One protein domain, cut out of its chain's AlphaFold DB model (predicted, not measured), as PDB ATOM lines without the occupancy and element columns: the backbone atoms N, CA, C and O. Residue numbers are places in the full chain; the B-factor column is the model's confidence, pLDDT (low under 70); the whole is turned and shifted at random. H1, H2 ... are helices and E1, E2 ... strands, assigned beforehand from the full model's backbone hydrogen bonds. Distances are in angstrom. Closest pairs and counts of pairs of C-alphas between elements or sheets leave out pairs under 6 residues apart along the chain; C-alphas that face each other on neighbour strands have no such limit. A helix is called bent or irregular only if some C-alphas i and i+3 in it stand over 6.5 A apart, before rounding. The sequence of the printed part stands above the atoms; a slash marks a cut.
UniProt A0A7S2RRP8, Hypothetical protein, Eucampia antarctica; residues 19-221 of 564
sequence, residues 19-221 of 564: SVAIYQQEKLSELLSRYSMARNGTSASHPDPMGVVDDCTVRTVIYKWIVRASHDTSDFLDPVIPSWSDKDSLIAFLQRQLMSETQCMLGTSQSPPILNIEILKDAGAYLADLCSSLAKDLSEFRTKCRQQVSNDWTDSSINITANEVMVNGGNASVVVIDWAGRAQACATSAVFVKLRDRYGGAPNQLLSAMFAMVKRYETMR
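AT A GLANCE: This is residues 19 to 221 of the 564 residues of the protein "Hypothetical protein" of Eucampia antarctica (UniProt A0A7S2RRP8). Two long helices, H1 and H5, run side by side in opposite ways; toward one end of this pair H4 crosses H5, with H3 packed on H4, and past the other end a small twisted sheet, E1 to E3, makes a second lobe. H7 lies over one face of that sheet and joins the lobes, its residues 212 to 219 packing on H1, while H6 stands up from the same face. The printed part has 203 residues, with seven named helices and three named strands in the order H1 H2 H3 H4 H5 E1 E2 E3 H6 H7; the sheet's order is E1 E2 E3, all antiparallel, and the class is mostly helix. The whole is loose, with a radius of gyration of the C-alphas of 20.4 A and spans of 56 by 43 by 32 A.

HOW THE PARTS SIT: H1, residues 19 to 40, and H5, residues 117 to 148, are the hubs, touching three helices each. They touch at a shallow tilt of 23 degrees, opposite ways, the closest C-alphas being those of Val 20 and Arg 142, 5.7 A apart. H2, residues 49 to 52, touches both, for instance with the C-alphas of Arg 39 and Gly 51 3.7 A apart. H4, residues 87 to 106, touches H5 at a steep tilt of 52 degrees, closest at the C-alphas of Gln 95 and Gly 124, 4.2 A. H3, residues 55 to 71, touches H4 with its residues 57 to 61 alone, closest at the C-alphas of Val 61 and Gln 97, 6.0 A. E1, residues 160 to 167, E2, residues 172 to 179, and E3, residues 183 to 188, form a meander, each strand the antiparallel neighbour of the one before, in two hairpins. N 163 and O 176 are 2.9 A apart, and N 177 and O 185 2.8 A, within hydrogen-bond range. H6, residues 189 to 198, and H7, residues 203 to 221, are on the same face of the sheet, making two layers, helices on one face of a sheet. H7 runs across the strands, at 78 degrees to E2 on the local plane, at a height over the sheet of 8.8 A. H7 touches H1 at a shallow tilt of 10 degrees, the same way, closest at the C-alphas of Gln 25 and Thr 219, 5.3 A. Every O i to N i+4 pair is within hydrogen-bond range in H1, H5 and H6; the figures are 12 of 13 in H3, 15 of 16 in H4 and 13 of 15 in H7, and H2 is too short for such a pair.

IN THESE COORDINATES: H1 begins at C-alpha 19 (-61.305, -76.046, -51.487) and measures 31.3 A. H3 measures 25.0 A, H4 29.0 A and H5 46.6 A. E1 measures 21.5 A, E2 22.7 A and E3 17.2 A. H7, 27.7 A long, is irregular, with C-alphas 204 and 207 7.9 A apart, and ends at C-alpha 221 (-51.029, -90.817, -56.670).

THE WHOLE: The two C-alphas farthest apart, Gln 110 and Asp 152, are 61.7 A apart. The printed part has no cut; the links H3 to H4 and H5 to E1 are long. Residues 107 to 113 stand free, and residues 106 to 114 have pLDDT under 70.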
ATOM      1  N   SER A  19     -60.245 -75.904 -50.482       97.88
ATOM      2  CA  SER A  19     -61.305 -76.046 -51.487       97.88
ATOM      3  C   SER A  19     -60.764 -76.249 -52.900       97.88
ATOM      4  O   SER A  19     -61.322 -77.040 -53.655       97.88
ATOM      5  N   VAL A  20     -59.685 -75.551 -53.263       98.06
ATOM      6  CA  VAL A  20     -59.073 -75.636 -54.595       98.06
ATOM      7  C   VAL A  20     -58.331 -76.957 -54.753       98.06
ATOM      8  O   VAL A  20     -58.462 -77.592 -55.793       98.06
ATOM      9  N   ALA A  21     -57.623 -77.412 -53.715       97.94
ATOM     10  CA  ALA A  21     -56.945 -78.707 -53.735       97.94
ATOM     11  C   ALA A  21     -57.935 -79.877 -53.913       97.94
ATOM     12  O   ALA A  21     -57.679 -80.788 -54.699       97.94
ATOM     13  N   ILE A  22     -59.098 -79.827 -53.249       98.38
ATOM     14  CA  ILE A  22     -60.177 -80.808 -53.459       98.38
ATOM     15  C   ILE A  22     -60.754 -80.703 -54.872       98.38
ATOM     16  O   ILE A  22     -60.902 -81.717 -55.546       98.38
ATOM     17  N   TYR A  23     -61.026 -79.491 -55.354       98.50
ATOM     18  CA  TYR A  23     -61.575 -79.305 -56.697       98.50
ATOM     19  C   TYR A  23     -60.605 -79.765 -57.800       98.50
ATOM     20  O   TYR A  23     -61.035 -80.344 -58.792       98.50
ATOM     21  N   GLN A  24     -59.290 -79.592 -57.618       98.25
ATOM     22  CA  GLN A  24     -58.265 -80.155 -58.508       98.25
ATOM     23  C   GLN A  24     -58.359 -81.687 -58.559       98.25
ATOM     24  O   GLN A  24     -58.366 -82.271 -59.645       98.25
ATOM     25  N   GLN A  25     -58.489 -82.336 -57.398       97.94
ATOM     26  CA  GLN A  25     -58.665 -83.786 -57.300       97.94
ATOM     27  C   GLN A  25     -59.951 -84.258 -58.001       97.94
ATOM     28  O   GLN A  25     -59.937 -85.247 -58.742       97.94
ATOM     29  N   GLU A  26     -61.058 -83.537 -57.812       98.25
ATOM     30  CA  GLU A  26     -62.334 -83.800 -58.488       98.25
ATOM     31  C   GLU A  26     -62.204 -83.661 -60.008       98.25
ATOM     32  O   GLU A  26     -62.673 -84.529 -60.742       98.25
ATOM     33  N   LYS A  27     -61.512 -82.623 -60.494       98.25
ATOM     34  CA  LYS A  27     -61.299 -82.393 -61.930       98.25
ATOM     35  C   LYS A  27     -60.411 -83.448 -62.573       98.25
ATOM     36  O   LYS A  27     -60.695 -83.880 -63.688       98.25
ATOM     37  N   LEU A  28     -59.393 -83.933 -61.864       97.69
ATOM     38  CA  LEU A  28     -58.612 -85.070 -62.341       97.69
ATOM     39  C   LEU A  28     -59.444 -86.362 -62.367       97.69
ATOM     40  O   LEU A  28     -59.372 -87.131 -63.322       97.69
ATOM     41  N   SER A  29     -60.275 -86.584 -61.347       97.44
ATOM     42  CA  SER A  29     -61.205 -87.722 -61.317       97.44
ATOM     43  C   SER A  29     -62.203 -87.660 -62.474       97.44
ATOM     44  O   SER A  29     -62.482 -88.674 -63.111       97.44
ATOM     45  N   GLU A  30     -62.716 -86.465 -62.773       97.38
ATOM     46  CA  GLU A  30     -63.600 -86.192 -63.904       97.38
ATOM     47  C   GLU A  30     -62.905 -86.489 -65.241       97.38
ATOM     48  O   GLU A  30     -63.495 -87.164 -66.087       97.38
ATOM     49  N   LEU A  31     -61.649 -86.059 -65.412       96.38
ATOM     50  CA  LEU A  31     -60.833 -86.357 -66.593       96.38
ATOM     51  C   LEU A  31     -60.717 -87.871 -66.826       96.38
ATOM     52  O   LEU A  31     -61.063 -88.363 -67.903       96.38
ATOM     53  N   LEU A  32     -60.292 -88.617 -65.800       95.00
ATOM     54  CA  LEU A  32     -60.130 -90.074 -65.876       95.00
ATOM     55  C   LEU A  32     -61.475 -90.794 -66.085       95.00
ATOM     56  O   LEU A  32     -61.558 -91.768 -66.834       95.00
ATOM     57  N   SER A  33     -62.553 -90.304 -65.468       94.75
ATOM     58  CA  SER A  33     -63.892 -90.883 -65.609       94.75
ATOM     59  C   SER A  33     -64.464 -90.688 -67.013       94.75
ATOM     60  O   SER A  33     -64.926 -91.658 -67.615       94.75
ATOM     61  N   ARG A  34     -64.392 -89.470 -67.568       92.81
ATOM     62  CA  ARG A  34     -64.851 -89.174 -68.937       92.81
ATOM     63  C   ARG A  34     -64.112 -90.026 -69.961       92.81
ATOM     64  O   ARG A  34     -64.728 -90.561 -70.878       92.81
ATOM     65  N   TYR A  35     -62.814 -90.211 -69.748       88.94
ATOM     66  CA  TYR A  35     -62.009 -91.105 -70.558       88.94
ATOM     67  C   TYR A  35     -62.472 -92.574 -70.467       88.94
ATOM     68  O   TYR A  35     -62.728 -93.221 -71.483       88.94
ATOM     69  N   SER A  36     -62.669 -93.092 -69.251       89.44
ATOM     70  CA  SER A  36     -63.179 -94.454 -69.038       89.44
ATOM     71  C   SER A  36     -64.567 -94.671 -69.666       89.44
ATOM     72  O   SER A  36     -64.845 -95.731 -70.229       89.44
ATOM     73  N   MET A  37     -65.437 -93.655 -69.632       89.94
ATOM     74  CA  MET A  37     -66.755 -93.698 -70.273       89.94
ATOM     75  C   MET A  37     -66.664 -93.754 -71.802       89.94
ATOM     76  O   MET A  37     -67.369 -94.565 -72.405       89.94
ATOM     77  N   ALA A  38     -65.781 -92.962 -72.420       88.06
ATOM     78  CA  ALA A  38     -65.545 -92.992 -73.867       88.06
ATOM     79  C   ALA A  38     -65.120 -94.392 -74.349       88.06
ATOM     80  O   ALA A  38     -65.597 -94.883 -75.372       88.06
ATOM     81  N   ARG A  39     -64.303 -95.092 -73.550       83.50
ATOM     82  CA  ARG A  39     -63.890 -96.479 -73.816       83.50
ATOM     83  C   ARG A  39     -65.032 -97.491 -73.758       83.50
ATOM     84  O   ARG A  39     -65.029 -98.439 -74.534       83.50
ATOM     85  N   ASN A  40     -66.002 -97.307 -72.865       85.19
ATOM     86  CA  ASN A  40     -67.141 -98.224 -72.733       85.19
ATOM     87  C   ASN A  40     -68.282 -97.915 -73.719       85.19
ATOM     88  O   ASN A  40     -69.124 -98.776 -73.971       85.19
ATOM     89  N   GLY A  41     -68.336 -96.688 -74.245       79.94
ATOM     90  CA  GLY A  41     -69.397 -96.200 -75.131       79.94
ATOM     91  C   GLY A  41     -69.132 -96.374 -76.629       79.94
ATOM     92  O   GLY A  41     -69.988 -96.010 -77.436       79.94
ATOM     93  N   THR A  42     -67.976 -96.908 -77.025       72.69
ATOM     94  CA  THR A  42     -67.578 -97.067 -78.430       72.69
ATOM     95  C   THR A  42     -68.497 -98.036 -79.180       72.69
ATOM     96  O   THR A  42     -68.408 -99.256 -79.057       72.69
ATOM     97  N   SER A  43     -69.383 -97.484 -80.014       75.31
ATOM     98  CA  SER A  43     -70.134 -98.258 -81.006       75.31
ATOM     99  C   SER A  43     -69.219 -98.661 -82.161       75.31
ATOM    100  O   SER A  43     -68.424 -97.854 -82.642       75.31
ATOM    101  N   ALA A  44     -69.404 -99.871 -82.694       72.94
ATOM    102  CA  ALA A  44     -68.685-100.350 -83.878       72.94
ATOM    103  C   ALA A  44     -68.880 -99.459 -85.124       72.94
ATOM    104  O   ALA A  44     -68.071 -99.512 -86.045       72.94
ATOM    105  N   SER A  45     -69.948 -98.654 -85.170       75.94
ATOM    106  CA  SER A  45     -70.255 -97.767 -86.300       75.94
ATOM    107  C   SER A  45     -69.545 -96.411 -86.256       75.94
ATOM    108  O   SER A  45     -69.341 -95.816 -87.310       75.94
ATOM    109  N   HIS A  46     -69.167 -95.926 -85.071       76.25
ATOM    110  CA  HIS A  46     -68.480 -94.648 -84.870       76.25
ATOM    111  C   HIS A  46     -67.589 -94.759 -83.630       76.25
ATOM    112  O   HIS A  46     -68.054 -94.478 -82.522       76.25
ATOM    113  N   PRO A  47     -66.338 -95.224 -83.787       77.81
ATOM    114  CA  PRO A  47     -65.429 -95.324 -82.661       77.81
ATOM    115  C   PRO A  47     -65.082 -93.918 -82.164       77.81
ATOM    116  O   PRO A  47     -64.549 -93.103 -82.913       77.81
ATOM    117  N   ASP A  48     -65.398 -93.640 -80.901       85.12
ATOM    118  CA  ASP A  48     -64.837 -92.515 -80.161       85.12
ATOM    119  C   ASP A  48     -63.299 -92.621 -80.196       85.12
ATOM    120  O   ASP A  48     -62.764 -93.662 -79.786       85.12
ATOM    121  N   PRO A  49     -62.576 -91.590 -80.677       84.94
ATOM    122  CA  PRO A  49     -61.116 -91.584 -80.707       84.94
ATOM    123  C   PRO A  49     -60.476 -91.885 -79.349       84.94
ATOM    124  O   PRO A  49     -59.424 -92.514 -79.288       84.94
ATOM    125  N   MET A  50     -61.112 -91.511 -78.237       86.31
ATOM    126  CA  MET A  50     -60.580 -91.817 -76.907       86.31
ATOM    127  C   MET A  50     -60.737 -93.289 -76.532       86.31
ATOM    128  O   MET A  50     -59.943 -93.817 -75.753       86.31
ATOM    129  N   GLY A  51     -61.725 -93.982 -77.099       86.94
ATOM    130  CA  GLY A  51     -62.012 -95.366 -76.745       86.94
ATOM    131  C   GLY A  51     -60.993 -96.386 -77.256       86.94
ATOM    132  O   GLY A  51     -61.055 -97.542 -76.838       86.94
ATOM    133  N   VAL A  52     -60.059 -95.986 -78.132       86.62
ATOM    134  CA  VAL A  52     -58.994 -96.873 -78.643       86.62
ATOM    135  C   VAL A  52     -57.709 -96.849 -77.814       86.62
ATOM    136  O   VAL A  52     -56.872 -97.737 -77.966       86.62
ATOM    137  N   VAL A  53     -57.536 -95.842 -76.961       89.62
ATOM    138  CA  VAL A  53     -56.371 -95.718 -76.076       89.62
ATOM    139  C   VAL A  53     -56.612 -96.592 -74.833       89.62
ATOM    140  O   VAL A  53     -57.767 -96.851 -74.487       89.62
ATOM    141  N   ASP A  54     -55.563 -97.052 -74.143       89.50
ATOM    142  CA  ASP A  54     -55.697 -97.711 -72.835       89.50
ATOM    143  C   ASP A  54     -55.573 -96.722 -71.655       89.50
ATOM    144  O   ASP A  54     -54.868 -95.716 -71.726       89.50
ATOM    145  N   ASP A  55     -56.230 -97.032 -70.532       90.50
ATOM    146  CA  ASP A  55     -56.206 -96.211 -69.310       90.50
ATOM    147  C   ASP A  55     -54.799 -96.039 -68.738       90.50
ATOM    148  O   ASP A  55     -54.440 -94.943 -68.303       90.50
ATOM    149  N   CYS A  56     -53.965 -97.078 -68.829       91.00
ATOM    150  CA  CYS A  56     -52.561 -96.990 -68.450       91.00
ATOM    151  C   CYS A  56     -51.825 -95.953 -69.311       91.00
ATOM    152  O   CYS A  56     -51.108 -95.108 -68.782       91.00
ATOM    153  N   THR A  57     -52.069 -95.945 -70.626       92.69
ATOM    154  CA  THR A  57     -51.472 -94.980 -71.559       92.69
ATOM    155  C   THR A  57     -51.844 -93.546 -71.186       92.69
ATOM    156  O   THR A  57     -50.959 -92.702 -71.074       92.69
ATOM    157  N   VAL A  58     -53.126 -93.255 -70.936       94.12
ATOM    158  CA  VAL A  58     -53.560 -91.894 -70.563       94.12
ATOM    159  C   VAL A  58     -52.934 -91.446 -69.246       94.12
ATOM    160  O   VAL A  58     -52.429 -90.325 -69.162       94.12
ATOM    161  N   ARG A  59     -52.895 -92.320 -68.235       95.31
ATOM    162  CA  ARG A  59     -52.226 -92.030 -66.956       95.31
ATOM    163  C   ARG A  59     -50.748 -91.713 -67.147       95.31
ATOM    164  O   ARG A  59     -50.275 -90.732 -66.580       95.31
ATOM    165  N   THR A  60     -50.043 -92.484 -67.976       94.62
ATOM    166  CA  THR A  60     -48.632 -92.240 -68.308       94.62
ATOM    167  C   THR A  60     -48.441 -90.900 -69.007       94.62
ATOM    168  O   THR A  60     -47.552 -90.138 -68.634       94.62
ATOM    169  N   VAL A  61     -49.298 -90.552 -69.972       96.12
ATOM    170  CA  VAL A  61     -49.231 -89.252 -70.659       96.12
ATOM    171  C   VAL A  61     -49.442 -88.084 -69.686       96.12
ATOM    172  O   VAL A  61     -48.701 -87.102 -69.744       96.12
ATOM    173  N   ILE A  62     -50.398 -88.190 -68.756       97.25
ATOM    174  CA  ILE A  62     -50.631 -87.154 -67.734       97.25
ATOM    175  C   ILE A  62     -49.468 -87.100 -66.729       97.25
ATOM    176  O   ILE A  62     -49.036 -86.017 -66.344       97.25
ATOM    177  N   TYR A  63     -48.897 -88.240 -66.332       96.88
ATOM    178  CA  TYR A  63     -47.686 -88.256 -65.507       96.88
ATOM    179  C   TYR A  63     -46.525 -87.536 -66.208       96.88
ATOM    180  O   TYR A  63     -45.881 -86.676 -65.611       96.88
ATOM    181  N   LYS A  64     -46.299 -87.799 -67.501       96.19
ATOM    182  CA  LYS A  64     -45.278 -87.091 -68.287       96.19
ATOM    183  C   LYS A  64     -45.543 -85.595 -68.395       96.19
ATOM    184  O   LYS A  64     -44.587 -84.822 -68.437       96.19
ATOM    185  N   TRP A  65     -46.809 -85.171 -68.402       97.25
ATOM    186  CA  TRP A  65     -47.149 -83.757 -68.262       97.25
ATOM    187  C   TRP A  65     -46.664 -83.188 -66.926       97.25
ATOM    188  O   TRP A  65     -45.988 -82.167 -66.941       97.25
ATOM    189  N   ILE A  66     -46.930 -83.852 -65.795       97.38
ATOM    190  CA  ILE A  66     -46.443 -83.412 -64.472       97.38
ATOM    191  C   ILE A  66     -44.920 -83.270 -64.486       97.38
ATOM    192  O   ILE A  66     -44.379 -82.257 -64.035       97.38
ATOM    193  N   VAL A  67     -44.222 -84.262 -65.049       96.00
ATOM    194  CA  VAL A  67     -42.765 -84.206 -65.203       96.00
ATOM    195  C   VAL A  67     -42.357 -82.996 -66.038       96.00
ATOM    196  O   VAL A  67     -41.489 -82.239 -65.615       96.00
ATOM    197  N   ARG A  68     -43.004 -82.757 -67.183       94.94
ATOM    198  CA  ARG A  68     -42.723 -81.592 -68.027       94.94
ATOM    199  C   ARG A  68     -42.976 -80.282 -67.278       94.94
ATOM    200  O   ARG A  68     -42.056 -79.479 -67.192       94.94
ATOM    201  N   ALA A  69     -44.153 -80.100 -66.685       94.88
ATOM    202  CA  ALA A  69     -44.551 -78.901 -65.943       94.88
ATOM    203  C   ALA A  69     -43.627 -78.594 -64.749       94.88
ATOM    204  O   ALA A  69     -43.459 -77.436 -64.375       94.88
ATOM    205  N   SER A  70     -42.983 -79.612 -64.173       94.06
ATOM    206  CA  SER A  70     -42.001 -79.431 -63.093       94.06
ATOM    207  C   SER A  70     -40.691 -78.784 -63.576       94.06
ATOM    208  O   SER A  70     -40.008 -78.118 -62.799       94.06
ATOM    209  N   HIS A  71     -40.324 -78.975 -64.846       92.56
ATOM    210  CA  HIS A  71     -39.042 -78.524 -65.408       92.56
ATOM    211  C   HIS A  71     -39.177 -77.360 -66.394       92.56
ATOM    212  O   HIS A  71     -38.202 -76.644 -66.619       92.56
ATOM    213  N   ASP A  72     -40.354 -77.206 -66.996       88.31
ATOM    214  CA  ASP A  72     -40.668 -76.182 -67.984       88.31
ATOM    215  C   ASP A  72     -40.811 -74.796 -67.331       88.31
ATOM    216  O   ASP A  72     -41.248 -74.667 -66.184       88.31
ATOM    217  N   THR A  73     -40.431 -73.762 -68.074       86.44
ATOM    218  CA  THR A  73     -40.645 -72.346 -67.738       86.44
ATOM    219  C   THR A  73     -41.909 -71.791 -68.386       86.44
ATOM    220  O   THR A  73     -42.359 -70.711 -68.012       86.44
ATOM    221  N   SER A  74     -42.492 -72.536 -69.330       89.19
ATOM    222  CA  SER A  74     -43.713 -72.165 -70.040       89.19
ATOM    223  C   SER A  74     -44.894 -71.970 -69.092       89.19
ATOM    224  O   SER A  74     -45.084 -72.732 -68.143       89.19
ATOM    225  N   ASP A  75     -45.748 -71.000 -69.414       91.00
ATOM    226  CA  ASP A  75     -46.955 -70.730 -68.642       91.00
ATOM    227  C   ASP A  75     -47.988 -71.854 -68.803       91.00
ATOM    228  O   ASP A  75     -48.407 -72.209 -69.913       91.00
ATOM    229  N   PHE A  76     -48.460 -72.376 -67.674       94.56
ATOM    230  CA  PHE A  76     -49.570 -73.319 -67.605       94.56
ATOM    231  C   PHE A  76     -50.538 -72.961 -66.473       94.56
ATOM    232  O   PHE A  76     -50.188 -72.265 -65.520       94.56
ATOM    233  N   LEU A  77     -51.784 -73.432 -66.575       95.00
ATOM    234  CA  LEU A  77     -52.833 -73.127 -65.591       95.00
ATOM    235  C   LEU A  77     -52.762 -74.020 -64.347       95.00
ATOM    236  O   LEU A  77     -53.166 -73.608 -63.254       95.00
ATOM    237  N   ASP A  78     -52.297 -75.256 -64.523       95.94
ATOM    238  CA  ASP A  78     -52.208 -76.245 -63.461       95.94
ATOM    239  C   ASP A  78     -51.069 -77.260 -63.696       95.94
ATOM    240  O   ASP A  78     -50.902 -77.748 -64.816       95.94
ATOM    241  N   PRO A  79     -50.283 -77.614 -62.659       95.31
ATOM    242  CA  PRO A  79     -49.174 -78.555 -62.810       95.31
ATOM    243  C   PRO A  79     -49.622 -80.020 -62.909       95.31
ATOM    244  O   PRO A  79     -48.823 -80.865 -63.299       95.31
ATOM    245  N   VAL A  80     -50.870 -80.344 -62.547       96.94
ATOM    246  CA  VAL A  80     -51.396 -81.718 -62.581       96.94
ATOM    247  C   VAL A  80     -52.275 -81.942 -63.806       96.94
ATOM    248  O   VAL A  80     -52.134 -82.960 -64.481       96.94
ATOM    249  N   ILE A  81     -53.169 -80.996 -64.112       97.62
ATOM    250  CA  ILE A  81     -54.043 -81.071 -65.291       97.62
ATOM    251  C   ILE A  81     -53.330 -80.433 -66.499       97.62
ATOM    252  O   ILE A  81     -53.029 -79.238 -66.443       97.62
ATOM    253  N   PRO A  82     -53.098 -81.171 -67.606       97.88
ATOM    254  CA  PRO A  82     -52.409 -80.648 -68.790       97.88
ATOM    255  C   PRO A  82     -52.997 -79.342 -69.332       97.88
ATOM    256  O   PRO A  82     -54.170 -79.306 -69.696       97.88
ATOM    257  N   SER A  83     -52.222 -78.250 -69.353       95.94
ATOM    258  CA  SER A  83     -52.816 -76.918 -69.562       95.94
ATOM    259  C   SER A  83     -51.854 -75.780 -69.926       95.94
ATOM    260  O   SER A  83     -51.784 -74.781 -69.213       95.94
ATOM    261  N   TRP A  84     -51.150 -75.865 -71.058       94.62
ATOM    262  CA  TRP A  84     -50.431 -74.689 -71.572       94.62
ATOM    263  C   TRP A  84     -51.369 -73.544 -71.970       94.62
ATOM    264  O   TRP A  84     -52.522 -73.759 -72.357       94.62
ATOM    265  N   SER A  85     -50.844 -72.319 -71.890       91.06
ATOM    266  CA  SER A  85     -51.486 -71.125 -72.450       91.06
ATOM    267  C   SER A  85     -51.636 -71.222 -73.974       91.06
ATOM    268  O   SER A  85     -52.680 -70.843 -74.510       91.06
ATOM    269  N   ASP A  86     -50.637 -71.796 -74.649       93.75
ATOM    270  CA  ASP A  86     -50.708 -72.192 -76.052       93.75
ATOM    271  C   ASP A  86     -51.368 -73.572 -76.208       93.75
ATOM    272  O   ASP A  86     -50.823 -74.623 -75.847       93.75
ATOM    273  N   LYS A  87     -52.571 -73.557 -76.781       95.00
ATOM    274  CA  LYS A  87     -53.380 -74.750 -77.012       95.00
ATOM    275  C   LYS A  87     -52.770 -75.669 -78.073       95.00
ATOM    276  O   LYS A  87     -52.879 -76.888 -77.933       95.00
ATOM    277  N   ASP A  88     -52.131 -75.120 -79.101       96.69
ATOM    278  CA  ASP A  88     -51.595 -75.919 -80.206       96.69
ATOM    279  C   ASP A  88     -50.374 -76.714 -79.742       96.69
ATOM    280  O   ASP A  88     -50.271 -77.916 -80.014       96.69
ATOM    281  N   SER A  89     -49.530 -76.103 -78.906       95.88
ATOM    282  CA  SER A  89     -48.474 -76.815 -78.181       95.88
ATOM    283  C   SER A  89     -49.029 -77.977 -77.352       95.88
ATOM    284  O   SER A  89     -48.472 -79.081 -77.392       95.88
ATOM    285  N   LEU A  90     -50.150 -77.782 -76.640       97.19
ATOM    286  CA  LEU A  90     -50.753 -78.838 -75.814       97.19
ATOM    287  C   LEU A  90     -51.268 -79.999 -76.669       97.19
ATOM    288  O   LEU A  90     -51.014 -81.160 -76.334       97.19
ATOM    289  N   ILE A  91     -51.936 -79.694 -77.785       97.88
ATOM    290  CA  ILE A  91     -52.378 -80.691 -78.768       97.88
ATOM    291  C   ILE A  91     -51.168 -81.477 -79.281       97.88
ATOM    292  O   ILE A  91     -51.141 -82.705 -79.178       97.88
ATOM    293  N   ALA A  92     -50.133 -80.785 -79.759       97.44
ATOM    294  CA  ALA A  92     -48.938 -81.415 -80.308       97.44
ATOM    295  C   ALA A  92     -48.205 -82.287 -79.275       97.44
ATOM    296  O   ALA A  92     -47.651 -83.337 -79.615       97.44
ATOM    297  N   PHE A  93     -48.179 -81.887 -78.002       96.81
ATOM    298  CA  PHE A  93     -47.633 -82.713 -76.928       96.81
ATOM    299  C   PHE A  93     -48.464 -83.976 -76.707       96.81
ATOM    300  O   PHE A  93     -47.909 -85.074 -76.780       96.81
ATOM    301  N   LEU A  94     -49.775 -83.851 -76.490       97.69
ATOM    302  CA  LEU A  94     -50.630 -85.000 -76.184       97.69
ATOM    303  C   LEU A  94     -50.695 -85.993 -77.347       97.69
ATOM    304  O   LEU A  94     -50.587 -87.196 -77.118       97.69
ATOM    305  N   GLN A  95     -50.766 -85.512 -78.590       97.00
ATOM    306  CA  GLN A  95     -50.698 -86.365 -79.780       97.00
ATOM    307  C   GLN A  95     -49.386 -87.157 -79.830       97.00
ATOM    308  O   GLN A  95     -49.404 -88.379 -79.990       97.00
ATOM    309  N   ARG A  96     -48.236 -86.488 -79.652       95.94
ATOM    310  CA  ARG A  96     -46.919 -87.150 -79.665       95.94
ATOM    311  C   ARG A  96     -46.785 -88.187 -78.555       95.94
ATOM    312  O   ARG A  96     -46.320 -89.294 -78.823       95.94
ATOM    313  N   GLN A  97     -47.206 -87.852 -77.337       95.69
ATOM    314  CA  GLN A  97     -47.102 -88.768 -76.202       95.69
ATOM    315  C   GLN A  97     -48.024 -89.981 -76.370       95.69
ATOM    316  O   GLN A  97     -47.569 -91.107 -76.190       95.69
ATOM    317  N   LEU A  98     -49.273 -89.792 -76.809       95.06
ATOM    318  CA  LEU A  98     -50.188 -90.909 -77.067       95.06
ATOM    319  C   LEU A  98     -49.666 -91.848 -78.155       95.06
ATOM    320  O   LEU A  98     -49.708 -93.066 -77.978       95.06
ATOM    321  N   MET A  99     -49.143 -91.308 -79.261       93.56
ATOM    322  CA  MET A  99     -48.545 -92.124 -80.320       93.56
ATOM    323  C   MET A  99     -47.349 -92.930 -79.806       93.56
ATOM    324  O   MET A  99     -47.275 -94.133 -80.057       93.56
ATOM    325  N   SER A 100     -46.445 -92.287 -79.061       91.81
ATOM    326  CA  SER A 100     -45.247 -92.930 -78.512       91.81
ATOM    327  C   SER A 100     -45.599 -94.059 -77.539       91.81
ATOM    328  O   SER A 100     -45.119 -95.184 -77.686       91.81
ATOM    329  N   GLU A 101     -46.468 -93.784 -76.567       91.00
ATOM    330  CA  GLU A 101     -46.828 -94.754 -75.529       91.00
ATOM    331  C   GLU A 101     -47.649 -95.920 -76.090       91.00
ATOM    332  O   GLU A 101     -47.414 -97.078 -75.741       91.00
ATOM    333  N   THR A 102     -48.555 -95.643 -77.034       89.56
ATOM    334  CA  THR A 102     -49.331 -96.700 -77.694       89.56
ATOM    335  C   THR A 102     -48.408 -97.636 -78.469       89.56
ATOM    336  O   THR A 102     -48.549 -98.850 -78.362       89.56
ATOM    337  N   GLN A 103     -47.422 -97.109 -79.206       85.19
ATOM    338  CA  GLN A 103     -46.466 -97.929 -79.960       85.19
ATOM    339  C   GLN A 103     -45.580 -98.795 -79.056       85.19
ATOM    340  O   GLN A 103     -45.296 -99.942 -79.410       85.19
ATOM    341  N   CYS A 104     -45.190 -98.290 -77.883       80.38
ATOM    342  CA  CYS A 104     -44.374 -99.035 -76.924       80.38
ATOM    343  C   CYS A 104     -45.087-100.302 -76.412       80.38
ATOM    344  O   CYS A 104     -44.477-101.371 -76.337       80.38
ATOM    345  N   MET A 105     -46.394-100.227 -76.134       71.44
ATOM    346  CA  MET A 105     -47.168-101.377 -75.633       71.44
ATOM    347  C   MET A 105     -47.399-102.478 -76.684       71.44
ATOM    348  O   MET A 105     -47.615-103.641 -76.339       71.44
ATOM    349  N   LEU A 106     -47.325-102.150 -77.979       64.31
ATOM    350  CA  LEU A 106     -47.505-103.122 -79.068       64.31
ATOM    351  C   LEU A 106     -46.314-104.086 -79.197       64.31
ATOM    352  O   LEU A 106     -46.455-105.158 -79.782       64.31
ATOM    353  N   GLY A 107     -45.149-103.737 -78.638       59.88
ATOM    354  CA  GLY A 107     -43.942-104.567 -78.690       59.88
ATOM    355  C   GLY A 107     -44.018-105.857 -77.865       59.88
ATOM    356  O   GLY A 107     -43.224-106.770 -78.094       59.88
ATOM    357  N   THR A 108     -44.967-105.960 -76.928       58.09
ATOM    358  CA  THR A 108     -45.051-107.074 -75.969       58.09
ATOM    359  C   THR A 108     -46.116-108.127 -76.295       58.09
ATOM    360  O   THR A 108     -46.154-109.161 -75.630       58.09
ATOM    361  N   SER A 109     -46.971-107.923 -77.305       51.06
ATOM    362  CA  SER A 109     -48.023-108.884 -77.678       51.06
ATOM    363  C   SER A 109     -47.975-109.265 -79.163       51.06
ATOM    364  O   SER A 109     -47.633-108.470 -80.035       51.06
ATOM    365  N   GLN A 110     -48.265-110.536 -79.460       48.78
ATOM    366  CA  GLN A 110     -48.266-111.067 -80.823       48.78
ATOM    367  C   GLN A 110     -49.364-110.379 -81.652       48.78
ATOM    368  O   GLN A 110     -50.550-110.611 -81.437       48.78
ATOM    369  N   SER A 111     -48.931-109.535 -82.595       48.16
ATOM    370  CA  SER A 111     -49.715-108.874 -83.654       48.16
ATOM    371  C   SER A 111     -50.986-108.141 -83.194       48.16
ATOM    372  O   SER A 111     -52.088-108.688 -83.293       48.16
ATOM    373  N   PRO A 112     -50.867-106.877 -82.767       54.03
ATOM    374  CA  PRO A 112     -52.025-106.027 -82.547       54.03
ATOM    375  C   PRO A 112     -52.551-105.445 -83.874       54.03
ATOM    376  O   PRO A 112     -51.805-105.355 -84.857       54.03
ATOM    377  N   PRO A 113     -53.834-105.038 -83.928       57.81
ATOM    378  CA  PRO A 113     -54.368-104.301 -85.065       57.81
ATOM    379  C   PRO A 113     -53.562-103.012 -85.259       57.81
ATOM    380  O   PRO A 113     -53.240-102.325 -84.292       57.81
ATOM    381  N   ILE A 114     -53.231-102.695 -86.513       64.19
ATOM    382  CA  ILE A 114     -52.604-101.424 -86.888       64.19
ATOM    383  C   ILE A 114     -53.553-100.308 -86.439       64.19
ATOM    384  O   ILE A 114     -54.572-100.057 -87.082       64.19
ATOM    385  N   LEU A 115     -53.247 -99.678 -85.307       75.94
ATOM    386  CA  LEU A 115     -53.958 -98.495 -84.843       75.94
ATOM    387  C   LEU A 115     -53.680 -97.366 -85.834       75.94
ATOM    388  O   LEU A 115     -52.526 -97.048 -86.129       75.94
ATOM    389  N   ASN A 116     -54.747 -96.794 -86.387       87.88
ATOM    390  CA  ASN A 116     -54.643 -95.691 -87.330       87.88
ATOM    391  C   ASN A 116     -54.091 -94.457 -86.600       87.88
ATOM    392  O   ASN A 116     -54.703 -93.978 -85.645       87.88
ATOM    393  N   ILE A 117     -52.944 -93.951 -87.059       91.44
ATOM    394  CA  ILE A 117     -52.263 -92.775 -86.499       91.44
ATOM    395  C   ILE A 117     -53.200 -91.561 -86.443       91.44
ATOM    396  O   ILE A 117     -53.152 -90.810 -85.474       91.44
ATOM    397  N   GLU A 118     -54.085 -91.398 -87.427       93.81
ATOM    398  CA  GLU A 118     -55.046 -90.290 -87.443       93.81
ATOM    399  C   GLU A 118     -56.035 -90.370 -86.268       93.81
ATOM    400  O   GLU A 118     -56.312 -89.358 -85.638       93.81
ATOM    401  N   ILE A 119     -56.454 -91.575 -85.856       92.69
ATOM    402  CA  ILE A 119     -57.321 -91.742 -84.674       92.69
ATOM    403  C   ILE A 119     -56.582 -91.320 -83.395       92.69
ATOM    404  O   ILE A 119     -57.175 -90.703 -82.515       92.69
ATOM    405  N   LEU A 120     -55.282 -91.615 -83.285       94.00
ATOM    406  CA  LEU A 120     -54.477 -91.188 -82.133       94.00
ATOM    407  C   LEU A 120     -54.246 -89.670 -82.119       94.00
ATOM    408  O   LEU A 120     -54.201 -89.073 -81.042       94.00
ATOM    409  N   LYS A 121     -54.130 -89.035 -83.292       95.94
ATOM    410  CA  LYS A 121     -54.078 -87.571 -83.399       95.94
ATOM    411  C   LYS A 121     -55.390 -86.935 -82.945       95.94
ATOM    412  O   LYS A 121     -55.357 -85.999 -82.143       95.94
ATOM    413  N   ASP A 122     -56.521 -87.473 -83.396       95.62
ATOM    414  CA  ASP A 122     -57.852 -87.015 -82.990       95.62
ATOM    415  C   ASP A 122     -58.063 -87.197 -81.480       95.62
ATOM    416  O   ASP A 122     -58.525 -86.279 -80.801       95.62
ATOM    417  N   ALA A 123     -57.642 -88.339 -80.923       95.06
ATOM    418  CA  ALA A 123     -57.671 -88.598 -79.485       95.06
ATOM    419  C   ALA A 123     -56.811 -87.593 -78.701       95.06
ATOM    420  O   ALA A 123     -57.250 -87.047 -77.692       95.06
ATOM    421  N   GLY A 124     -55.598 -87.296 -79.179       96.44
ATOM    422  CA  GLY A 124     -54.724 -86.302 -78.554       96.44
ATOM    423  C   GLY A 124     -55.306 -84.890 -78.577       96.44
ATOM    424  O   GLY A 124     -55.240 -84.195 -77.565       96.44
ATOM    425  N   ALA A 125     -55.930 -84.488 -79.687       97.19
ATOM    426  CA  ALA A 125     -56.608 -83.198 -79.796       97.19
ATOM    427  C   ALA A 125     -57.829 -83.115 -78.866       97.19
ATOM    428  O   ALA A 125     -57.978 -82.143 -78.125       97.19
ATOM    429  N   TYR A 126     -58.654 -84.166 -78.828       96.25
ATOM    430  CA  TYR A 126     -59.794 -84.249 -77.916       96.25
ATOM    431  C   TYR A 126     -59.359 -84.190 -76.444       96.25
ATOM    432  O   TYR A 126     -59.953 -83.470 -75.637       96.25
ATOM    433  N   LEU A 127     -58.299 -84.918 -76.081       96.50
ATOM    434  CA  LEU A 127     -57.747 -84.889 -74.729       96.50
ATOM    435  C   LEU A 127     -57.229 -83.490 -74.371       96.50
ATOM    436  O   LEU A 127     -57.457 -83.030 -73.254       96.50
ATOM    437  N   ALA A 128     -56.592 -82.787 -75.313       97.56
ATOM    438  CA  ALA A 128     -56.138 -81.411 -75.118       97.56
ATOM    439  C   ALA A 128     -57.301 -80.454 -74.836       97.56
ATOM    440  O   ALA A 128     -57.210 -79.633 -73.921       97.56
ATOM    441  N   ASP A 129     -58.401 -80.580 -75.584       97.25
ATOM    442  CA  ASP A 129     -59.623 -79.800 -75.373       97.25
ATOM    443  C   ASP A 129     -60.213 -80.039 -73.985       97.25
ATOM    444  O   ASP A 129     -60.540 -79.089 -73.263       97.25
ATOM    445  N   LEU A 130     -60.312 -81.310 -73.592       96.75
ATOM    446  CA  LEU A 130     -60.842 -81.693 -72.293       96.75
ATOM    447  C   LEU A 130     -59.965 -81.161 -71.153       96.75
ATOM    448  O   LEU A 130     -60.481 -80.497 -70.252       96.75
ATOM    449  N   CYS A 131     -58.652 -81.391 -71.204       98.06
ATOM    450  CA  CYS A 131     -57.719 -80.913 -70.185       98.06
ATOM    451  C   CYS A 131     -57.709 -79.379 -70.099       98.06
ATOM    452  O   CYS A 131     -57.810 -78.830 -69.002       98.06
ATOM    453  N   SER A 132     -57.703 -78.682 -71.244       97.50
ATOM    454  CA  SER A 132     -57.774 -77.215 -71.295       97.50
ATOM    455  C   SER A 132     -59.043 -76.675 -70.640       97.50
ATOM    456  O   SER A 132     -58.991 -75.682 -69.918       97.50
ATOM    457  N   SER A 133     -60.189 -77.313 -70.890       98.06
ATOM    458  CA  SER A 133     -61.470 -76.926 -70.294       98.06
ATOM    459  C   SER A 133     -61.455 -77.108 -68.772       98.06
ATOM    460  O   SER A 133     -61.726 -76.167 -68.027       98.06
ATOM    461  N   LEU A 134     -61.034 -78.284 -68.294       98.25
ATOM    462  CA  LEU A 134     -60.981 -78.593 -66.862       98.25
ATOM    463  C   LEU A 134     -59.973 -77.712 -66.105       98.25
ATOM    464  O   LEU A 134     -60.243 -77.295 -64.978       98.25
ATOM    465  N   ALA A 135     -58.833 -77.393 -66.717       97.94
ATOM    466  CA  ALA A 135     -57.842 -76.504 -66.119       97.94
ATOM    467  C   ALA A 135     -58.319 -75.043 -66.062       97.94
ATOM    468  O   ALA A 135     -58.047 -74.347 -65.081       97.94
ATOM    469  N   LYS A 136     -59.081 -74.579 -67.065       98.00
ATOM    470  CA  LYS A 136     -59.744 -73.264 -67.025       98.00
ATOM    471  C   LYS A 136     -60.781 -73.199 -65.908       98.00
ATOM    472  O   LYS A 136     -60.721 -72.270 -65.105       98.00
ATOM    473  N   ASP A 137     -61.642 -74.212 -65.788       98.44
ATOM    474  CA  ASP A 137     -62.601 -74.326 -64.681       98.44
ATOM    475  C   ASP A 137     -61.899 -74.232 -63.317       98.44
ATOM    476  O   ASP A 137     -62.352 -73.515 -62.421       98.44
ATOM    477  N   LEU A 138     -60.787 -74.958 -63.149       98.06
ATOM    478  CA  LEU A 138     -59.993 -74.957 -61.921       98.06
ATOM    479  C   LEU A 138     -59.370 -73.583 -61.644       98.06
ATOM    480  O   LEU A 138     -59.443 -73.099 -60.516       98.06
ATOM    481  N   SER A 139     -58.803 -72.929 -62.659       97.06
ATOM    482  CA  SER A 139     -58.208 -71.593 -62.534       97.06
ATOM    483  C   SER A 139     -59.245 -70.520 -62.168       97.06
ATOM    484  O   SER A 139     -59.031 -69.701 -61.264       97.06
ATOM    485  N   GLU A 140     -60.424 -70.559 -62.797       98.06
ATOM    486  CA  GLU A 140     -61.542 -69.680 -62.450       98.06
ATOM    487  C   GLU A 140     -62.043 -69.932 -61.026       98.06
ATOM    488  O   GLU A 140     -62.296 -68.986 -60.275       98.06
ATOM    489  N   PHE A 141     -62.173 -71.202 -60.634       98.44
ATOM    490  CA  PHE A 141     -62.575 -71.578 -59.283       98.44
ATOM    491  C   PHE A 141     -61.559 -71.102 -58.239       98.44
ATOM    492  O   PHE A 141     -61.945 -70.471 -57.254       98.44
ATOM    493  N   ARG A 142     -60.259 -71.298 -58.496       97.12
ATOM    494  CA  ARG A 142     -59.152 -70.797 -57.666       97.12
ATOM    495  C   ARG A 142     -59.249 -69.284 -57.468       97.12
ATOM    496  O   ARG A 142     -59.162 -68.803 -56.338       97.12
ATOM    497  N   THR A 143     -59.511 -68.540 -58.543       96.50
ATOM    498  CA  THR A 143     -59.695 -67.080 -58.496       96.50
ATOM    499  C   THR A 143     -60.912 -66.683 -57.653       96.50
ATOM    500  O   THR A 143     -60.800 -65.816 -56.785       96.50
ATOM    501  N   LYS A 144     -62.059 -67.352 -57.841       97.81
ATOM    502  CA  LYS A 144     -63.286 -67.104 -57.061       97.81
ATOM    503  C   LYS A 144     -63.089 -67.398 -55.572       97.81
ATOM    504  O   LYS A 144     -63.489 -66.588 -54.743       97.81
ATOM    505  N   CYS A 145     -62.443 -68.511 -55.218       96.38
ATOM    506  CA  CYS A 145     -62.153 -68.846 -53.822       96.38
ATOM    507  C   CYS A 145     -61.247 -67.803 -53.160       96.38
ATOM    508  O   CYS A 145     -61.536 -67.376 -52.045       96.38
ATOM    509  N   ARG A 146     -60.203 -67.333 -53.858       94.31
ATOM    510  CA  ARG A 146     -59.323 -66.268 -53.344       94.31
ATOM    511  C   ARG A 146     -60.073 -64.960 -53.085       94.31
ATOM    512  O   ARG A 146     -59.780 -64.293 -52.106       94.31
ATOM    513  N   GLN A 147     -61.054 -64.613 -53.917       95.88
ATOM    514  CA  GLN A 147     -61.881 -63.413 -53.727       95.88
ATOM    515  C   GLN A 147     -62.870 -63.526 -52.554       95.88
ATOM    516  O   GLN A 147     -63.369 -62.507 -52.080       95.88
ATOM    517  N   GLN A 148     -63.187 -64.745 -52.105       96.00
ATOM    518  CA  GLN A 148     -64.145 -64.995 -51.022       96.00
ATOM    519  C   GLN A 148     -63.504 -65.012 -49.629       96.00
ATOM    520  O   GLN A 148     -64.218 -64.858 -48.638       96.00
ATOM    521  N   VAL A 149     -62.187 -65.210 -49.540       94.94
ATOM    522  CA  VAL A 149     -61.445 -65.200 -48.273       94.94
ATOM    523  C   VAL A 149     -60.825 -63.826 -48.021       94.94
ATOM    524  O   VAL A 149     -60.516 -63.090 -48.957       94.94
ATOM    525  N   SER A 150     -60.646 -63.454 -46.752       94.25
ATOM    526  CA  SER A 150     -59.943 -62.213 -46.416       94.25
ATOM    527  C   SER A 150     -58.461 -62.321 -46.787       94.25
ATOM    528  O   SER A 150     -57.900 -63.409 -46.784       94.25
ATOM    529  N   ASN A 151     -57.789 -61.205 -47.081       90.19
ATOM    530  CA  ASN A 151     -56.355 -61.229 -47.424       90.19
ATOM    531  C   ASN A 151     -55.462 -61.755 -46.281       90.19
ATOM    532  O   ASN A 151     -54.331 -62.168 -46.521       90.19
ATOM    533  N   ASP A 152     -55.964 -61.723 -45.048       92.88
ATOM    534  CA  ASP A 152     -55.322 -62.156 -43.807       92.88
ATOM    535  C   ASP A 152     -55.932 -63.452 -43.240       92.88
ATOM    536  O   ASP A 152     -55.848 -63.708 -42.036       92.88
ATOM    537  N   TRP A 153     -56.564 -64.265 -44.095       95.81
ATOM    538  CA  TRP A 153     -57.206 -65.508 -43.681       95.81
ATOM    539  C   TRP A 153     -56.235 -66.443 -42.945       95.81
ATOM    540  O   TRP A 153     -55.040 -66.543 -43.243       95.81
ATOM    541  N   THR A 154     -56.783 -67.154 -41.969       97.25
ATOM    542  CA  THR A 154     -56.091 -68.131 -41.128       97.25
ATOM    543  C   THR A 154     -56.737 -69.504 -41.259       97.25
ATOM    544  O   THR A 154     -57.910 -69.613 -41.626       97.25
ATOM    545  N   ASP A 155     -56.012 -70.538 -40.849       97.94
ATOM    546  CA  ASP A 155     -56.507 -71.897 -40.648       97.94
ATOM    547  C   ASP A 155     -57.861 -71.896 -39.901       97.94
ATOM    548  O   ASP A 155     -58.861 -72.441 -40.376       97.94
ATOM    549  N   SER A 156     -57.943 -71.187 -38.772       97.50
ATOM    550  CA  SER A 156     -59.181 -71.085 -37.993       97.50
ATOM    551  C   SER A 156     -60.313 -70.366 -38.733       97.50
ATOM    552  O   SER A 156     -61.462 -70.785 -38.619       97.50
ATOM    553  N   SER A 157     -60.020 -69.321 -39.517       97.56
ATOM    554  CA  SER A 157     -61.039 -68.560 -40.259       97.56
ATOM    555  C   SER A 157     -61.732 -69.380 -41.353       97.56
ATOM    556  O   SER A 157     -62.887 -69.110 -41.680       97.56
ATOM    557  N   ILE A 158     -61.054 -70.409 -41.878       96.94
ATOM    558  CA  ILE A 158     -61.602 -71.336 -42.876       96.94
ATOM    559  C   ILE A 158     -61.960 -72.710 -42.290       96.94
ATOM    560  O   ILE A 158     -62.232 -73.646 -43.042       96.94
ATOM    561  N   ASN A 159     -62.010 -72.820 -40.957       97.62
ATOM    562  CA  ASN A 159     -62.379 -74.019 -40.201       97.62
ATOM    563  C   ASN A 159     -61.507 -75.252 -40.496       97.62
ATOM    564  O   ASN A 159     -62.036 -76.359 -40.616       97.62
ATOM    565  N   ILE A 160     -60.187 -75.085 -40.614       98.31
ATOM    566  CA  ILE A 160     -59.272 -76.230 -40.648       98.31
ATOM    567  C   ILE A 160     -58.778 -76.565 -39.236       98.31
ATOM    568  O   ILE A 160     -58.442 -75.684 -38.441       98.31
ATOM    569  N   THR A 161     -58.754 -77.852 -38.910       98.19
ATOM    570  CA  THR A 161     -58.296 -78.363 -37.613       98.19
ATOM    571  C   THR A 161     -57.423 -79.595 -37.812       98.19
ATOM    572  O   THR A 161     -57.470 -80.227 -38.863       98.19
ATOM    573  N   ALA A 162     -56.607 -79.943 -36.818       98.06
ATOM    574  CA  ALA A 162     -55.801 -81.156 -36.839       98.06
ATOM    575  C   ALA A 162     -56.001 -81.936 -35.543       98.06
ATOM    576  O   ALA A 162     -55.919 -81.360 -34.457       98.06
ATOM    577  N   ASN A 163     -56.248 -83.238 -35.662       97.62
ATOM    578  CA  ASN A 163     -56.449 -84.133 -34.529       97.62
ATOM    579  C   ASN A 163     -55.573 -85.376 -34.687       97.62
ATOM    580  O   ASN A 163     -55.529 -85.980 -35.756       97.62
ATOM    581  N   GLU A 164     -54.886 -85.770 -33.619       96.62
ATOM    582  CA  GLU A 164     -54.118 -87.013 -33.594       96.62
ATOM    583  C   GLU A 164     -55.026 -88.184 -33.210       96.62
ATOM    584  O   GLU A 164     -55.729 -88.150 -32.198       96.62
ATOM    585  N   VAL A 165     -55.010 -89.228 -34.034       95.69
ATOM    586  CA  VAL A 165     -55.804 -90.443 -33.866       95.69
ATOM    587  C   VAL A 165     -54.861 -91.638 -33.774       95.69
ATOM    588  O   VAL A 165     -53.958 -91.811 -34.596       95.69
ATOM    589  N   MET A 166     -55.077 -92.487 -32.770       92.12
ATOM    590  CA  MET A 166     -54.324 -93.732 -32.616       92.12
ATOM    591  C   MET A 166     -54.828 -94.772 -33.617       92.12
ATOM    592  O   MET A 166     -56.024 -95.058 -33.690       92.12
ATOM    593  N   VAL A 167     -53.903 -95.377 -34.354       85.94
ATOM    594  CA  VAL A 167     -54.162 -96.419 -35.350       85.94
ATOM    595  C   VAL A 167     -53.516 -97.728 -34.876       85.94
ATOM    596  O   VAL A 167     -52.555 -97.730 -34.104       85.94
ATOM    597  N   ASN A 168     -54.059 -98.871 -35.303       75.75
ATOM    598  CA  ASN A 168     -53.508-100.205 -35.021       75.75
ATOM    599  C   ASN A 168     -53.325-100.516 -33.522       75.75
ATOM    600  O   ASN A 168     -52.257-100.952 -33.093       75.75
ATOM    601  N   GLY A 169     -54.359-100.276 -32.710       73.56
ATOM    602  CA  GLY A 169     -54.358-100.666 -31.293       73.56
ATOM    603  C   GLY A 169     -53.363 -99.904 -30.409       73.56
ATOM    604  O   GLY A 169     -53.073-100.365 -29.312       73.56
ATOM    605  N   GLY A 170     -52.850 -98.757 -30.874       75.62
ATOM    606  CA  GLY A 170     -51.969 -97.875 -30.103       75.62
ATOM    607  C   GLY A 170     -50.506 -97.843 -30.558       75.62
ATOM    608  O   GLY A 170     -49.727 -97.078 -30.002       75.62
ATOM    609  N   ASN A 171     -50.124 -98.635 -31.566       77.81
ATOM    610  CA  ASN A 171     -48.724 -98.740 -32.006       77.81
ATOM    611  C   ASN A 171     -48.293 -97.654 -33.003       77.81
ATOM    612  O   ASN A 171     -47.099 -97.472 -33.226       77.81
ATOM    613  N   ALA A 172     -49.243 -96.950 -33.618       85.56
ATOM    614  CA  ALA A 172     -48.971 -95.841 -34.521       85.56
ATOM    615  C   ALA A 172     -50.004 -94.735 -34.307       85.56
ATOM    616  O   ALA A 172     -51.151 -95.012 -33.951       85.56
ATOM    617  N   SER A 173     -49.616 -93.491 -34.559       92.81
ATOM    618  CA  SER A 173     -50.533 -92.357 -34.567       92.81
ATOM    619  C   SER A 173     -50.491 -91.626 -35.904       92.81
ATOM    620  O   SER A 173     -49.455 -91.530 -36.576       92.81
ATOM    621  N   VAL A 174     -51.670 -91.175 -36.320       95.12
ATOM    622  CA  VAL A 174     -51.902 -90.431 -37.556       95.12
ATOM    623  C   VAL A 174     -52.542 -89.108 -37.174       95.12
ATOM    624  O   VAL A 174     -53.492 -89.073 -36.394       95.12
ATOM    625  N   VAL A 175     -52.031 -88.019 -37.731       97.38
ATOM    626  CA  VAL A 175     -52.652 -86.704 -37.638       97.38
ATOM    627  C   VAL A 175     -53.608 -86.549 -38.812       97.38
ATOM    628  O   VAL A 175     -53.206 -86.638 -39.974       97.38
ATOM    629  N   VAL A 176     -54.879 -86.327 -38.489       97.94
ATOM    630  CA  VAL A 176     -55.953 -86.046 -39.439       97.94
ATOM    631  C   VAL A 176     -56.157 -84.539 -39.480       97.94
ATOM    632  O   VAL A 176     -56.562 -83.942 -38.481       97.94
ATOM    633  N   ILE A 177     -55.865 -83.932 -40.627       98.44
ATOM    634  CA  ILE A 177     -56.139 -82.526 -40.913       98.44
ATOM    635  C   ILE A 177     -57.513 -82.460 -41.579       98.44
ATOM    636  O   ILE A 177     -57.688 -82.932 -42.702       98.44
ATOM    637  N   ASP A 178     -58.488 -81.904 -40.872       98.25
ATOM    638  CA  ASP A 178     -59.888 -81.831 -41.277       98.25
ATOM    639  C   ASP A 178     -60.248 -80.404 -41.695       98.25
ATOM    640  O   ASP A 178     -60.028 -79.454 -40.940       98.25
ATOM    641  N   TRP A 179     -60.805 -80.262 -42.897       97.88
ATOM    642  CA  TRP A 179     -61.333 -78.998 -43.395       97.88
ATOM    643  C   TRP A 179     -62.859 -78.988 -43.301       97.88
ATOM    644  O   TRP A 179     -63.555 -79.581 -44.132       97.88
ATOM    645  N   ALA A 180     -63.376 -78.278 -42.296       95.12
ATOM    646  CA  ALA A 180     -64.797 -78.022 -42.071       95.12
ATOM    647  C   ALA A 180     -65.698 -79.279 -42.065       95.12
ATOM    648  O   ALA A 180     -66.871 -79.189 -42.436       95.12
ATOM    649  N   GLY A 181     -65.164 -80.451 -41.704       94.38
ATOM    650  CA  GLY A 181     -65.848 -81.745 -41.781       94.38
ATOM    651  C   GLY A 181     -66.173 -82.217 -43.204       94.38
ATOM    652  O   GLY A 181     -66.977 -83.132 -43.371       94.38
ATOM    653  N   ARG A 182     -65.616 -81.571 -44.237       94.75
ATOM    654  CA  ARG A 182     -65.907 -81.854 -45.654       94.75
ATOM    655  C   ARG A 182     -64.896 -82.799 -46.274       94.75
ATOM    656  O   ARG A 182     -65.264 -83.657 -47.067       94.75
ATOM    657  N   ALA A 183     -63.624 -82.602 -45.947       97.38
ATOM    658  CA  ALA A 183     -62.528 -83.381 -46.490       97.38
ATOM    659  C   ALA A 183     -61.377 -83.463 -45.491       97.38
ATOM    660  O   ALA A 183     -61.183 -82.569 -44.665       97.38
ATOM    661  N   GLN A 184     -60.606 -84.543 -45.599       97.50
ATOM    662  CA  GLN A 184     -59.510 -84.854 -44.691       97.50
ATOM    663  C   GLN A 184     -58.234 -85.160 -45.464       97.50
ATOM    664  O   GLN A 184     -58.281 -85.753 -46.544       97.50
ATOM    665  N   ALA A 185     -57.109 -84.758 -44.886       97.12
ATOM    666  CA  ALA A 185     -55.763 -85.130 -45.293       97.12
ATOM    667  C   ALA A 185     -55.066 -85.801 -44.103       97.12
ATOM    668  O   ALA A 185     -55.202 -85.347 -42.966       97.12
ATOM    669  N   CYS A 186     -54.324 -86.878 -44.354       95.50
ATOM    670  CA  CYS A 186     -53.725 -87.688 -43.296       95.50
ATOM    671  C   CYS A 186     -52.204 -87.764 -43.446       95.50
ATOM    672  O   CYS A 186     -51.685 -87.960 -44.543       95.50
ATOM    673  N   ALA A 187     -51.491 -87.682 -42.325       94.88
ATOM    674  CA  ALA A 187     -50.058 -87.951 -42.247       94.88
ATOM    675  C   ALA A 187     -49.738 -88.698 -40.949       94.88
ATOM    676  O   ALA A 187     -50.406 -88.499 -39.937       94.88
ATOM    677  N   THR A 188     -48.707 -89.545 -40.934       93.94
ATOM    678  CA  THR A 188     -48.238 -90.121 -39.662       93.94
ATOM    679  C   THR A 188     -47.742 -89.002 -38.747       93.94
ATOM    680  O   THR A 188     -47.221 -87.993 -39.231       93.94
ATOM    681  N   SER A 189     -47.853 -89.160 -37.427       95.12
ATOM    682  CA  SER A 189     -47.410 -88.110 -36.496       95.12
ATOM    683  C   SER A 189     -45.930 -87.756 -36.662       95.12
ATOM    684  O   SER A 189     -45.553 -86.591 -36.555       95.12
ATOM    685  N   ALA A 190     -45.094 -88.733 -37.025       93.56
ATOM    686  CA  ALA A 190     -43.690 -88.497 -37.351       93.56
ATOM    687  C   ALA A 190     -43.512 -87.612 -38.601       93.56
ATOM    688  O   ALA A 190     -42.676 -86.708 -38.596       93.56
ATOM    689  N   VAL A 191     -44.292 -87.847 -39.664       94.75
ATOM    690  CA  VAL A 191     -44.266 -87.018 -40.881       94.75
ATOM    691  C   VAL A 191     -44.824 -85.624 -40.600       94.75
ATOM    692  O   VAL A 191     -44.214 -84.641 -41.010       94.75
ATOM    693  N   PHE A 192     -45.916 -85.516 -39.838       96.94
ATOM    694  CA  PHE A 192     -46.504 -84.232 -39.448       96.94
ATOM    695  C   PHE A 192     -45.498 -83.343 -38.704       96.94
ATOM    696  O   PHE A 192     -45.326 -82.176 -39.053       96.94
ATOM    697  N   VAL A 193     -44.780 -83.902 -37.722       96.94
ATOM    698  CA  VAL A 193     -43.730 -83.179 -36.986       96.94
ATOM    699  C   VAL A 193     -42.628 -82.700 -37.931       96.94
ATOM    700  O   VAL A 193     -42.292 -81.521 -37.913       96.94
ATOM    701  N   LYS A 194     -42.125 -83.567 -38.821       96.12
ATOM    702  CA  LYS A 194     -41.094 -83.186 -39.802       96.12
ATOM    703  C   LYS A 194     -41.552 -82.069 -40.740       96.12
ATOM    704  O   LYS A 194     -40.782 -81.159 -41.022       96.12
ATOM    705  N   LEU A 195     -42.790 -82.133 -41.232       96.88
ATOM    706  CA  LEU A 195     -43.362 -81.090 -42.085       96.88
ATOM    707  C   LEU A 195     -43.491 -79.765 -41.336       96.88
ATOM    708  O   LEU A 195     -43.110 -78.730 -41.873       96.88
ATOM    709  N   ARG A 196     -43.979 -79.798 -40.092       97.44
ATOM    710  CA  ARG A 196     -44.083 -78.610 -39.236       97.44
ATOM    711  C   ARG A 196     -42.715 -77.979 -39.013       97.44
ATOM    712  O   ARG A 196     -42.588 -76.767 -39.121       97.44
ATOM    713  N   ASP A 197     -41.706 -78.791 -38.722       96.88
ATOM    714  CA  ASP A 197     -40.363 -78.305 -38.411       96.88
ATOM    715  C   ASP A 197     -39.655 -77.709 -39.647       96.88
ATOM    716  O   ASP A 197     -38.787 -76.853 -39.501       96.88
ATOM    717  N   ARG A 198     -40.043 -78.117 -40.867       95.75
ATOM    718  CA  ARG A 198     -39.551 -77.537 -42.133       95.75
ATOM    719  C   ARG A 198     -40.391 -76.373 -42.664       95.75
ATOM    720  O   ARG A 198     -40.002 -75.760 -43.656       95.75
ATOM    721  N   TYR A 199     -41.546 -76.100 -42.067       96.44
ATOM    722  CA  TYR A 199     -42.482 -75.117 -42.595       96.44
ATOM    723  C   TYR A 199     -41.925 -73.691 -42.483       96.44
ATOM    724  O   TYR A 199     -41.665 -73.196 -41.387       96.44
ATOM    725  N   GLY A 200     -41.770 -73.024 -43.627       95.12
ATOM    726  CA  GLY A 200     -41.264 -71.653 -43.745       95.12
ATOM    727  C   GLY A 200     -42.345 -70.584 -43.947       95.12
ATOM    728  O   GLY A 200     -42.011 -69.426 -44.192       95.12
ATOM    729  N   GLY A 201     -43.627 -70.959 -43.902       94.31
ATOM    730  CA  GLY A 201     -44.759 -70.065 -44.158       94.31
ATOM    731  C   GLY A 201     -45.313 -69.338 -42.931       94.31
ATOM    732  O   GLY A 201     -44.733 -69.346 -41.845       94.31
ATOM    733  N   ALA A 202     -46.482 -68.714 -43.096       95.00
ATOM    734  CA  ALA A 202     -47.180 -68.032 -42.009       95.00
ATOM    735  C   ALA A 202     -47.716 -69.052 -40.976       95.00
ATOM    736  O   ALA A 202     -48.475 -69.946 -41.349       95.00
ATOM    737  N   PRO A 203     -47.387 -68.946 -39.670       94.62
ATOM    738  CA  PRO A 203     -47.731 -69.979 -38.678       94.62
ATOM    739  C   PRO A 203     -49.227 -70.305 -38.564       94.62
ATOM    740  O   PRO A 203     -49.601 -71.407 -38.178       94.62
ATOM    741  N   ASN A 204     -50.081 -69.340 -38.899       96.75
ATOM    742  CA  ASN A 204     -51.537 -69.444 -38.903       96.75
ATOM    743  C   ASN A 204     -52.116 -70.060 -40.193       96.75
ATOM    744  O   ASN A 204     -53.334 -70.048 -40.340       96.75
ATOM    745  N   GLN A 205     -51.279 -70.539 -41.118       97.31
ATOM    746  CA  GLN A 205     -51.660 -71.194 -42.379       97.31
ATOM    747  C   GLN A 205     -50.967 -72.562 -42.558       97.31
ATOM    748  O   GLN A 205     -50.971 -73.135 -43.652       97.31
ATOM    749  N   LEU A 206     -50.342 -73.080 -41.493       97.88
ATOM    750  CA  LEU A 206     -49.597 -74.338 -41.507       97.88
ATOM    751  C   LEU A 206     -50.479 -75.508 -41.950       97.88
ATOM    752  O   LEU A 206     -50.081 -76.288 -42.817       97.88
ATOM    753  N   LEU A 207     -51.663 -75.644 -41.347       98.50
ATOM    754  CA  LEU A 207     -52.538 -76.781 -41.606       98.50
ATOM    755  C   LEU A 207     -53.088 -76.724 -43.027       98.50
ATOM    756  O   LEU A 207     -53.155 -77.757 -43.688       98.50
ATOM    757  N   SER A 208     -53.425 -75.529 -43.520       98.19
ATOM    758  CA  SER A 208     -53.893 -75.348 -44.897       98.19
ATOM    759  C   SER A 208     -52.813 -75.701 -45.913       98.19
ATOM    760  O   SER A 208     -53.092 -76.414 -46.875       98.19
ATOM    761  N   ALA A 209     -51.568 -75.285 -45.666       98.25
ATOM    762  CA  ALA A 209     -50.438 -75.641 -46.520       98.25
ATOM    763  C   ALA A 209     -50.179 -77.152 -46.526       98.25
ATOM    764  O   ALA A 209     -49.981 -77.741 -47.589       98.25
ATOM    765  N   MET A 210     -50.224 -77.800 -45.356       98.38
ATOM    766  CA  MET A 210     -50.062 -79.252 -45.259       98.38
ATOM    767  C   MET A 210     -51.199 -79.982 -45.969       98.38
ATOM    768  O   MET A 210     -50.944 -80.930 -46.703       98.38
ATOM    769  N   PHE A 211     -52.439 -79.528 -45.784       98.62
ATOM    770  CA  PHE A 211     -53.611 -80.101 -46.436       98.62
ATOM    771  C   PHE A 211     -53.490 -80.019 -47.959       98.62
ATOM    772  O   PHE A 211     -53.655 -81.030 -48.637       98.62
ATOM    773  N   ALA A 212     -53.160 -78.841 -48.493       98.12
ATOM    774  CA  ALA A 212     -52.997 -78.643 -49.927       98.12
ATOM    775  C   ALA A 212     -51.860 -79.496 -50.505       98.12
ATOM    776  O   ALA A 212     -52.055 -80.147 -51.529       98.12
ATOM    777  N   MET A 213     -50.705 -79.554 -49.831       98.06
ATOM    778  CA  MET A 213     -49.579 -80.393 -50.251       98.06
ATOM    779  C   MET A 213     -49.943 -81.883 -50.223       98.06
ATOM    780  O   MET A 213     -49.754 -82.578 -51.220       98.06
ATOM    781  N   VAL A 214     -50.548 -82.378 -49.136       97.75
ATOM    782  CA  VAL A 214     -50.990 -83.781 -49.049       97.75
ATOM    783  C   VAL A 214     -51.984 -84.097 -50.165       97.75
ATOM    784  O   VAL A 214     -51.819 -85.102 -50.853       97.75
ATOM    785  N   LYS A 215     -52.968 -83.222 -50.406       97.69
ATOM    786  CA  LYS A 215     -53.954 -83.404 -51.479       97.69
ATOM    787  C   LYS A 215     -53.347 -83.346 -52.873       97.69
ATOM    788  O   LYS A 215     -53.764 -84.123 -53.732       97.69
ATOM    789  N   ARG A 216     -52.338 -82.503 -53.102       97.56
ATOM    790  CA  ARG A 216     -51.591 -82.472 -54.364       97.56
ATOM    791  C   ARG A 216     -50.952 -83.829 -54.653       97.56
ATOM    792  O   ARG A 216     -51.115 -84.364 -55.748       97.56
ATOM    793  N   TYR A 217     -50.291 -84.418 -53.659       96.69
ATOM    794  CA  TYR A 217     -49.661 -85.727 -53.813       96.69
ATOM    795  C   TYR A 217     -50.654 -86.888 -53.841       96.69
ATOM    796  O   TYR A 217     -50.435 -87.829 -54.593       96.69
ATOM    797  N   GLU A 218     -51.770 -86.828 -53.109       95.88
ATOM    798  CA  GLU A 218     -52.875 -87.786 -53.282       95.88
ATOM    799  C   GLU A 218     -53.420 -87.746 -54.716       95.88
ATOM    800  O   GLU A 218     -53.632 -88.789 -55.330       95.88
ATOM    801  N   THR A 219     -53.584 -86.547 -55.274       96.88
ATOM    802  CA  THR A 219     -54.052 -86.344 -56.649       96.88
ATOM    803  C   THR A 219     -53.055 -86.907 -57.664       96.88
ATOM    804  O   THR A 219     -53.452 -87.632 -58.570       96.88
ATOM    805  N   MET A 220     -51.749 -86.673 -57.487       95.88
ATOM    806  CA  MET A 220     -50.720 -87.325 -58.308       95.88
ATOM    807  C   MET A 220     -50.758 -88.855 -58.159       95.88
ATOM    808  O   MET A 220     -50.690 -89.575 -59.156       95.88
ATOM    809  N   ARG A 221     -50.926 -89.372 -56.933       93.69
ATOM    810  CA  ARG A 221     -51.029 -90.817 -56.670       93.69
ATOM    811  C   ARG A 221     -52.210 -91.460 -57.379       93.69
ATOM    812  O   ARG A 221     -52.084 -92.603 -57.814       93.69
TER     813      ARG A 221